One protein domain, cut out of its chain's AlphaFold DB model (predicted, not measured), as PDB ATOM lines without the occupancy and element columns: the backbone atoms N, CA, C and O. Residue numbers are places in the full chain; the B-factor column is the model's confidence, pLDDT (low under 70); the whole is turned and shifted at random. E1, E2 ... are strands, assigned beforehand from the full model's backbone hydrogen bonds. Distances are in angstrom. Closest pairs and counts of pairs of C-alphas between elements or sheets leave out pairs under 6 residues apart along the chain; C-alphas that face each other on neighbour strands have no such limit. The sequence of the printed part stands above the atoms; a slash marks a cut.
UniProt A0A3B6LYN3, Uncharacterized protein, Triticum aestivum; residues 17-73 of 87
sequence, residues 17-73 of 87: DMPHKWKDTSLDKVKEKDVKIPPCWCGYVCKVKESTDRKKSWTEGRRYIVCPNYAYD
ATOM      1  N   ASP A  17     -45.987 -14.621 -29.995       62.50
ATOM      2  CA  ASP A  17     -45.202 -15.422 -29.050       62.50
ATOM      3  C   ASP A  17     -46.101 -16.218 -28.089       62.50
ATOM      4  O   ASP A  17     -45.601 -16.889 -27.183       62.50
ATOM      5  N   MET A  18     -47.426 -16.141 -28.250       63.69
ATOM      6  CA  MET A  18     -48.354 -16.783 -27.332       63.69
ATOM      7  C   MET A  18     -48.422 -18.311 -27.496       63.69
ATOM      8  O   MET A  18     -48.114 -18.883 -28.547       63.69
ATOM      9  N   PRO A  19     -48.896 -19.010 -26.446       61.53
ATOM     10  CA  PRO A  19     -48.742 -20.453 -26.279       61.53
ATOM     11  C   PRO A  19     -49.641 -21.317 -27.149       61.53
ATOM     12  O   PRO A  19     -49.651 -22.528 -26.955       61.53
ATOM     13  N   HIS A  20     -50.439 -20.764 -28.062       65.94
ATOM     14  CA  HIS A  20     -51.341 -21.591 -28.879       65.94
ATOM     15  C   HIS A  20     -50.575 -22.580 -29.773       65.94
ATOM     16  O   HIS A  20     -51.128 -23.590 -30.192       65.94
ATOM     17  N   LYS A  21     -49.281 -22.331 -30.006       71.62
ATOM     18  CA  LYS A  21     -48.355 -23.274 -30.648       71.62
ATOM     19  C   LYS A  21     -47.407 -23.960 -29.661       71.62
ATOM     20  O   LYS A  21     -46.348 -24.448 -30.055       71.62
ATOM     21  N   TRP A  22     -47.696 -23.921 -28.368       83.62
ATOM     22  CA  TRP A  22     -46.880 -24.548 -27.337       83.62
ATOM     23  C   TRP A  22     -47.653 -25.723 -26.747       83.62
ATOM     24  O   TRP A  22     -48.837 -25.612 -26.428       83.62
ATOM     25  N   LYS A  23     -46.979 -26.857 -26.575       87.75
ATOM     26  CA  LYS A  23     -47.584 -28.047 -25.967       87.75
ATOM     27  C   LYS A  23     -47.359 -28.050 -24.460       87.75
ATOM     28  O   LYS A  23     -46.354 -27.526 -23.972       87.75
ATOM     29  N   ASP A  24     -48.290 -28.651 -23.724       88.94
ATOM     30  CA  ASP A  24     -48.039 -29.016 -22.332       88.94
ATOM     31  C   ASP A  24     -46.873 -29.997 -22.253       88.94
ATOM     32  O   ASP A  24     -46.761 -30.930 -23.050       88.94
ATOM     33  N   THR A  25     -45.991 -29.761 -21.292       91.81
ATOM     34  CA  THR A  25     -44.884 -30.658 -20.993       91.81
ATOM     35  C   THR A  25     -44.666 -30.706 -19.485       91.81
ATOM     36  O   THR A  25     -45.349 -30.040 -18.704       91.81
ATOM     37  N   SER A  26     -43.712 -31.519 -19.059       90.69
ATOM     38  CA  SER A  26     -43.310 -31.612 -17.661       90.69
ATOM     39  C   SER A  26     -41.795 -31.523 -17.545       90.69
ATOM     40  O   SER A  26     -41.066 -31.729 -18.519       90.69
ATOM     41  N   LEU A  27     -41.330 -31.165 -16.351       91.19
ATOM     42  CA  LEU A  27     -39.918 -31.281 -16.016       91.19
ATOM     43  C   LEU A  27     -39.545 -32.761 -15.937       91.19
ATOM     44  O   LEU A  27     -40.335 -33.597 -15.490       91.19
ATOM     45  N   ASP A  28     -38.332 -33.075 -16.367       91.50
ATOM     46  CA  ASP A  28     -37.772 -34.405 -16.229       91.50
ATOM     47  C   ASP A  28     -37.582 -34.723 -14.741       91.50
ATOM     48  O   ASP A  28     -36.866 -34.034 -14.014       91.50
ATOM     49  N   LYS A  29     -38.226 -35.795 -14.277       88.75
ATOM     50  CA  LYS A  29     -38.246 -36.163 -12.854       88.75
ATOM     51  C   LYS A  29     -36.877 -36.565 -12.300       88.75
ATOM     52  O   LYS A  29     -36.738 -36.664 -11.087       88.75
ATOM     53  N   VAL A  30     -35.897 -36.846 -13.158       91.81
ATOM     54  CA  VAL A  30     -34.557 -37.301 -12.772       91.81
ATOM     55  C   VAL A  30     -33.552 -36.161 -12.906       91.81
ATOM     56  O   VAL A  30     -32.823 -35.870 -11.960       91.81
ATOM     57  N   LYS A  31     -33.530 -35.498 -14.065       93.00
ATOM     58  CA  LYS A  31     -32.581 -34.432 -14.410       93.00
ATOM     59  C   LYS A  31     -32.971 -33.075 -13.831       93.00
ATOM     60  O   LYS A  31     -32.094 -32.258 -13.586       93.00
ATOM     61  N   GLU A  32     -34.262 -32.831 -13.610       90.44
ATOM     62  CA  GLU A  32     -34.809 -31.534 -13.183       90.44
ATOM     63  C   GLU A  32     -35.589 -31.644 -11.866       90.44
ATOM     64  O   GLU A  32     -36.415 -30.792 -11.547       90.44
ATOM     65  N   LYS A  33     -35.307 -32.682 -11.074       90.81
ATOM     66  CA  LYS A  33     -35.985 -32.965  -9.799       90.81
ATOM     67  C   LYS A  33     -35.947 -31.800  -8.801       90.81
ATOM     68  O   LYS A  33     -36.861 -31.651  -7.997       90.81
ATOM     69  N   ASP A  34     -34.898 -30.981  -8.862       93.19
ATOM     70  CA  ASP A  34     -34.667 -29.865  -7.941       93.19
ATOM     71  C   ASP A  34     -35.283 -28.545  -8.442       93.19
ATOM     72  O   ASP A  34     -35.350 -27.558  -7.704       93.19
ATOM     73  N   VAL A  35     -35.770 -28.512  -9.689       90.75
ATOM     74  CA  VAL A  35     -36.414 -27.335 -10.274       90.75
ATOM     75  C   VAL A  35     -37.837 -27.232  -9.735       90.75
ATOM     76  O   VAL A  35     -38.744 -27.967 -10.121       90.75
ATOM     77  N   LYS A  36     -38.045 -26.276  -8.830       90.69
ATOM     78  CA  LYS A  36     -39.370 -25.976  -8.288       90.69
ATOM     79  C   LYS A  36     -40.137 -25.088  -9.254       90.69
ATOM     80  O   LYS A  36     -39.665 -24.019  -9.632       90.69
ATOM     81  N   ILE A  37     -41.347 -25.507  -9.605       91.75
ATOM     82  CA  ILE A  37     -42.269 -24.672 -10.369       91.75
ATOM     83  C   ILE A  37     -42.891 -23.650  -9.402       91.75
ATOM     84  O   ILE A  37     -43.581 -24.060  -8.466       91.75
ATOM     85  N   PRO A  38     -42.648 -22.340  -9.579       90.81
ATOM     86  CA  PRO A  38     -43.179 -21.327  -8.683       90.81
ATOM     87  C   PRO A  38     -44.708 -21.201  -8.797       90.81
ATOM     88  O   PRO A  38     -45.286 -21.471  -9.860       90.81
ATOM     89  N   PRO A  39     -45.377 -20.738  -7.726       88.19
ATOM     90  CA  PRO A  39     -46.730 -20.221  -7.840       88.19
ATOM     91  C   PRO A  39     -46.735 -18.976  -8.733       88.19
ATOM     92  O   PRO A  39     -45.823 -18.149  -8.702       88.19
ATOM     93  N   CYS A  40     -47.779 -18.842  -9.537       86.44
ATOM     94  CA  CYS A  40     -48.035 -17.662 -10.339       86.44
ATOM     95  C   CYS A  40     -48.733 -16.580  -9.502       86.44
ATOM     96  O   CYS A  40     -49.417 -16.880  -8.523       86.44
ATOM     97  N   TRP A  41     -48.652 -15.319  -9.935       81.94
ATOM     98  CA  TRP A  41     -49.372 -14.201  -9.312       81.94
ATOM     99  C   TRP A  41     -50.896 -14.365  -9.306       81.94
ATOM    100  O   TRP A  41     -51.563 -13.772  -8.468       81.94
ATOM    101  N   CYS A  42     -51.457 -15.192 -10.193       82.25
ATOM    102  CA  CYS A  42     -52.886 -15.513 -10.193       82.25
ATOM    103  C   CYS A  42     -53.302 -16.534  -9.114       82.25
ATOM    104  O   CYS A  42     -54.460 -16.940  -9.090       82.25
ATOM    105  N   GLY A  43     -52.379 -16.985  -8.256       84.19
ATOM    106  CA  GLY A  43     -52.646 -17.934  -7.169       84.19
ATOM    107  C   GLY A  43     -52.559 -19.413  -7.562       84.19
ATOM    108  O   GLY A  43     -52.548 -20.276  -6.688       84.19
ATOM    109  N   TYR A  44     -52.440 -19.727  -8.853       88.19
ATOM    110  CA  TYR A  44     -52.230 -21.094  -9.342       88.19
ATOM    111  C   TYR A  44     -50.745 -21.413  -9.524       88.19
ATOM    112  O   TYR A  44     -49.944 -20.525  -9.798       88.19
ATOM    113  N   VAL A  45     -50.367 -22.690  -9.452       90.62
ATOM    114  CA  VAL A  45     -49.008 -23.132  -9.812       90.62
ATOM    115  C   VAL A  45     -48.797 -22.970 -11.320       90.62
ATOM    116  O   VAL A  45     -49.680 -23.302 -12.115       90.62
ATOM    117  N   CYS A  46     -47.635 -22.444 -11.722       90.88
ATOM    118  CA  CYS A  46     -47.279 -22.325 -13.134       90.88
ATOM    119  C   CYS A  46     -47.269 -23.694 -13.846       90.88
ATOM    120  O   CYS A  46     -47.163 -24.749 -13.224       90.88
ATOM    121  N   LYS A  47     -47.362 -23.690 -15.177       91.00
ATOM    122  CA  LYS A  47     -47.242 -24.887 -16.019       91.00
ATOM    123  C   LYS A  47     -45.991 -24.810 -16.871       91.00
ATOM    124  O   LYS A  47     -45.574 -23.727 -17.275       91.00
ATOM    125  N   VAL A  48     -45.414 -25.968 -17.171       91.38
ATOM    126  CA  VAL A  48     -44.286 -26.063 -18.094       91.38
ATOM    127  C   VAL A  48     -44.849 -26.262 -19.496       91.38
ATOM    128  O   VAL A  48     -45.675 -27.143 -19.734       91.38
ATOM    129  N   LYS A  49     -44.412 -25.426 -20.430       90.19
ATOM    130  CA  LYS A  49     -44.809 -25.468 -21.835       90.19
ATOM    131  C   LYS A  49     -43.571 -25.588 -22.707       90.19
ATOM    132  O   LYS A  49     -42.539 -25.008 -22.388       90.19
ATOM    133  N   GLU A  50     -43.676 -26.314 -23.808       89.94
ATOM    134  CA  GLU A  50     -42.609 -26.430 -24.804       89.94
ATOM    135  C   GLU A  50     -43.035 -25.730 -26.092       89.94
ATOM    136  O   GLU A  50     -44.129 -25.987 -26.602       89.94
ATOM    137  N   SER A  51     -42.180 -24.853 -26.621       86.94
ATOM    138  CA  SER A  51     -42.445 -24.196 -27.899       86.94
ATOM    139  C   SER A  51     -42.334 -25.201 -29.041       86.94
ATOM    140  O   SER A  51     -41.303 -25.849 -29.213       86.94
ATOM    141  N   THR A  52     -43.396 -25.307 -29.841       86.94
ATOM    142  CA  THR A  52     -43.412 -26.116 -31.071       86.94
ATOM    143  C   THR A  52     -43.498 -25.251 -32.331       86.94
ATOM    144  O   THR A  52     -43.801 -25.747 -33.417       86.94
ATOM    145  N   ASP A  53     -43.239 -23.943 -32.210       83.25
ATOM    146  CA  ASP A  53     -43.313 -23.028 -33.347       83.25
ATOM    147  C   ASP A  53     -42.081 -23.155 -34.253       83.25
ATOM    148  O   ASP A  53     -41.077 -22.468 -34.071       83.25
ATOM    149  N   ARG A  54     -42.205 -23.987 -35.291       80.00
ATOM    150  CA  ARG A  54     -41.187 -24.178 -36.341       80.00
ATOM    151  C   ARG A  54     -40.797 -22.895 -37.074       80.00
ATOM    152  O   ARG A  54     -39.713 -22.814 -37.641       80.00
ATOM    153  N   LYS A  55     -41.670 -21.877 -37.086       81.62
ATOM    154  CA  LYS A  55     -41.342 -20.571 -37.684       81.62
ATOM    155  C   LYS A  55     -40.354 -19.780 -36.821       81.62
ATOM    156  O   LYS A  55     -39.714 -18.862 -37.321       81.62
ATOM    157  N   LYS A  56     -40.225 -20.134 -35.540       77.62
ATOM    158  CA  LYS A  56     -39.344 -19.504 -34.553       77.62
ATOM    159  C   LYS A  56     -38.318 -20.521 -34.072       77.62
ATOM    160  O   LYS A  56     -38.306 -20.896 -32.899       77.62
ATOM    161  N   SER A  57     -37.437 -20.928 -34.986       79.62
ATOM    162  CA  SER A  57     -36.386 -21.934 -34.754       79.62
ATOM    163  C   SER A  57     -35.534 -21.660 -33.509       79.62
ATOM    164  O   SER A  57     -35.114 -22.586 -32.826       79.62
ATOM    165  N   TRP A  58     -35.333 -20.389 -33.147       80.50
ATOM    166  CA  TRP A  58     -34.603 -19.994 -31.939       80.50
ATOM    167  C   TRP A  58     -35.335 -20.320 -30.622       80.50
ATOM    168  O   TRP A  58     -34.697 -20.355 -29.572       80.50
ATOM    169  N   THR A  59     -36.649 -20.569 -30.656       82.25
ATOM    170  CA  THR A  59     -37.443 -21.029 -29.502       82.25
ATOM    171  C   THR A  59     -37.868 -22.484 -29.581       82.25
ATOM    172  O   THR A  59     -38.251 -23.029 -28.549       82.25
ATOM    173  N   GLU A  60     -37.842 -23.103 -30.762       85.88
ATOM    174  CA  GLU A  60     -38.346 -24.461 -30.970       85.88
ATOM    175  C   GLU A  60     -37.658 -25.461 -30.023       85.88
ATOM    176  O   GLU A  60     -36.440 -25.446 -29.845       85.88
ATOM    177  N   GLY A  61     -38.456 -26.293 -29.347       86.50
ATOM    178  CA  GLY A  61     -37.987 -27.279 -28.369       86.50
ATOM    179  C   GLY A  61     -37.576 -26.704 -27.007       86.50
ATOM    180  O   GLY A  61     -37.308 -27.465 -26.075       86.50
ATOM    181  N   ARG A  62     -37.551 -25.372 -26.833       88.44
ATOM    182  CA  ARG A  62     -37.302 -24.758 -25.519       88.44
ATOM    183  C   ARG A  62     -38.529 -24.878 -24.623       88.44
ATOM    184  O   ARG A  62     -39.669 -24.757 -25.079       88.44
ATOM    185  N   ARG A  63     -38.270 -25.084 -23.332       90.06
ATOM    186  CA  ARG A  63     -39.286 -25.235 -22.287       90.06
ATOM    187  C   ARG A  63     -39.331 -23.993 -21.404       90.06
ATOM    188  O   ARG A  63     -38.289 -23.469 -21.020       90.06
ATOM    189  N   TYR A  64     -40.538 -23.549 -21.077       86.94
ATOM    190  CA  TYR A  64     -40.815 -22.342 -20.303       86.94
ATOM    191  C   TYR A  64     -41.799 -22.648 -19.183       86.94
ATOM    192  O   TYR A  64     -42.723 -23.439 -19.362       86.94
ATOM    193  N   ILE A  65     -41.631 -21.986 -18.043       89.31
ATOM    194  CA  ILE A  65     -42.599 -22.013 -16.950       89.31
ATOM    195  C   ILE A  65     -43.491 -20.780 -17.092       89.31
ATOM    196  O   ILE A  65     -43.004 -19.656 -17.015       89.31
ATOM    197  N   VAL A  66     -44.789 -20.984 -17.310       86.38
ATOM    198  CA  VAL A  66     -45.750 -19.908 -17.592       86.38
ATOM    199  C   VAL A  66     -47.002 -20.016 -16.731       86.38
ATOM    200  O   VAL A  66     -47.343 -21.086 -16.225       86.38
ATOM    201  N   CYS A  67     -47.715 -18.898 -16.586       86.19
ATOM    202  CA  CYS A  67     -49.022 -18.874 -15.938       86.19
ATOM    203  C   CYS A  67     -49.974 -19.881 -16.620       86.19
ATOM    204  O   CYS A  67     -50.043 -19.913 -17.850       86.19
ATOM    205  N   PRO A  68     -50.751 -20.685 -15.870       84.75
ATOM    206  CA  PRO A  68     -51.732 -21.587 -16.473       84.75
ATOM    207  C   PRO A  68     -52.826 -20.835 -17.239       84.75
ATOM    208  O   PRO A  68     -53.376 -21.377 -18.193       84.75
ATOM    209  N   ASN A  69     -53.092 -19.584 -16.856       81.12
ATOM    210  CA  ASN A  69     -54.073 -18.716 -17.502       81.12
ATOM    211  C   ASN A  69     -53.469 -17.867 -18.624       81.12
ATOM    212  O   ASN A  69     -54.172 -17.052 -19.203       81.12
ATOM    213  N   TYR A  70     -52.189 -18.057 -18.959       77.19
ATOM    214  CA  TYR A  70     -51.493 -17.232 -19.947       77.19
ATOM    215  C   TYR A  70     -52.153 -17.262 -21.339       77.19
ATOM    216  O   TYR A  70     -52.095 -16.285 -22.071       77.19
ATOM    217  N   ALA A  71     -52.850 -18.347 -21.694       73.00
ATOM    218  CA  ALA A  71     -53.630 -18.424 -22.936       73.00
ATOM    219  C   ALA A  71     -54.845 -17.472 -22.973       73.00
ATOM    220  O   ALA A  71     -55.381 -17.216 -24.047       73.00
ATOM    221  N   TYR A  72     -55.277 -16.972 -21.814       75.19
ATOM    222  CA  TYR A  72     -56.369 -16.013 -21.654       75.19
ATOM    223  C   TYR A  72     -55.866 -14.595 -21.368       75.19
ATOM    224  O   TYR A  72     -56.687 -13.687 -21.198       75.19
ATOM    225  N   ASP A  73     -54.546 -14.386 -21.281       71.00
ATOM    226  CA  ASP A  73     -54.006 -13.042 -21.126       71.00
ATOM    227  C   ASP A  73     -54.398 -12.220 -22.352       71.00
ATOM    228  O   ASP A  73     -54.245 -12.640 -23.500       71.00
TER     229      ASP A  73
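This is residues 17 to 73 of the 87 residues of an uncharacterized protein of Triticum aestivum (UniProt A0A3B6LYN3). What shape is this? It has little regular structure: a small sheet of three short strands, a meander, each the antiparallel neighbour of the one before, with long loops, from which residues 28 to 34 stick out. What makes it up? The 57 printed residues, class all strand, have no named helix and strands E1, E2, E3, in that order along the chain and across the sheet. How tight? It is flat, 30 by 30 by 14 A, and only just compact, close to loose, with a radius of gyration of the C-alphas of 11.9 A.

What pairs first? E1, residues 22 to 25, and E2, residues 47 to 51, form an antiparallel hairpin at 132 degrees; N 23 and O 50 are within hydrogen-bond range, 3.0 A. And next? E2 and E3, residues 63 to 66, form another at 137 degrees; N 49 and O 64 are within range, 2.8 A.

Where does E1 begin? C-alpha 22 is at (-46.880, -24.548, -27.337); E1 spans 9.0 A, E2 12.8 A. Where does E3 end? It spans 9.6 A to C-alpha 66 at (-45.750, -19.908, -17.592).

Any cut? The printed part has no cut; both links are long, 21 and 11 residues. Where is confidence low? Residues 17 to 20 are under 70.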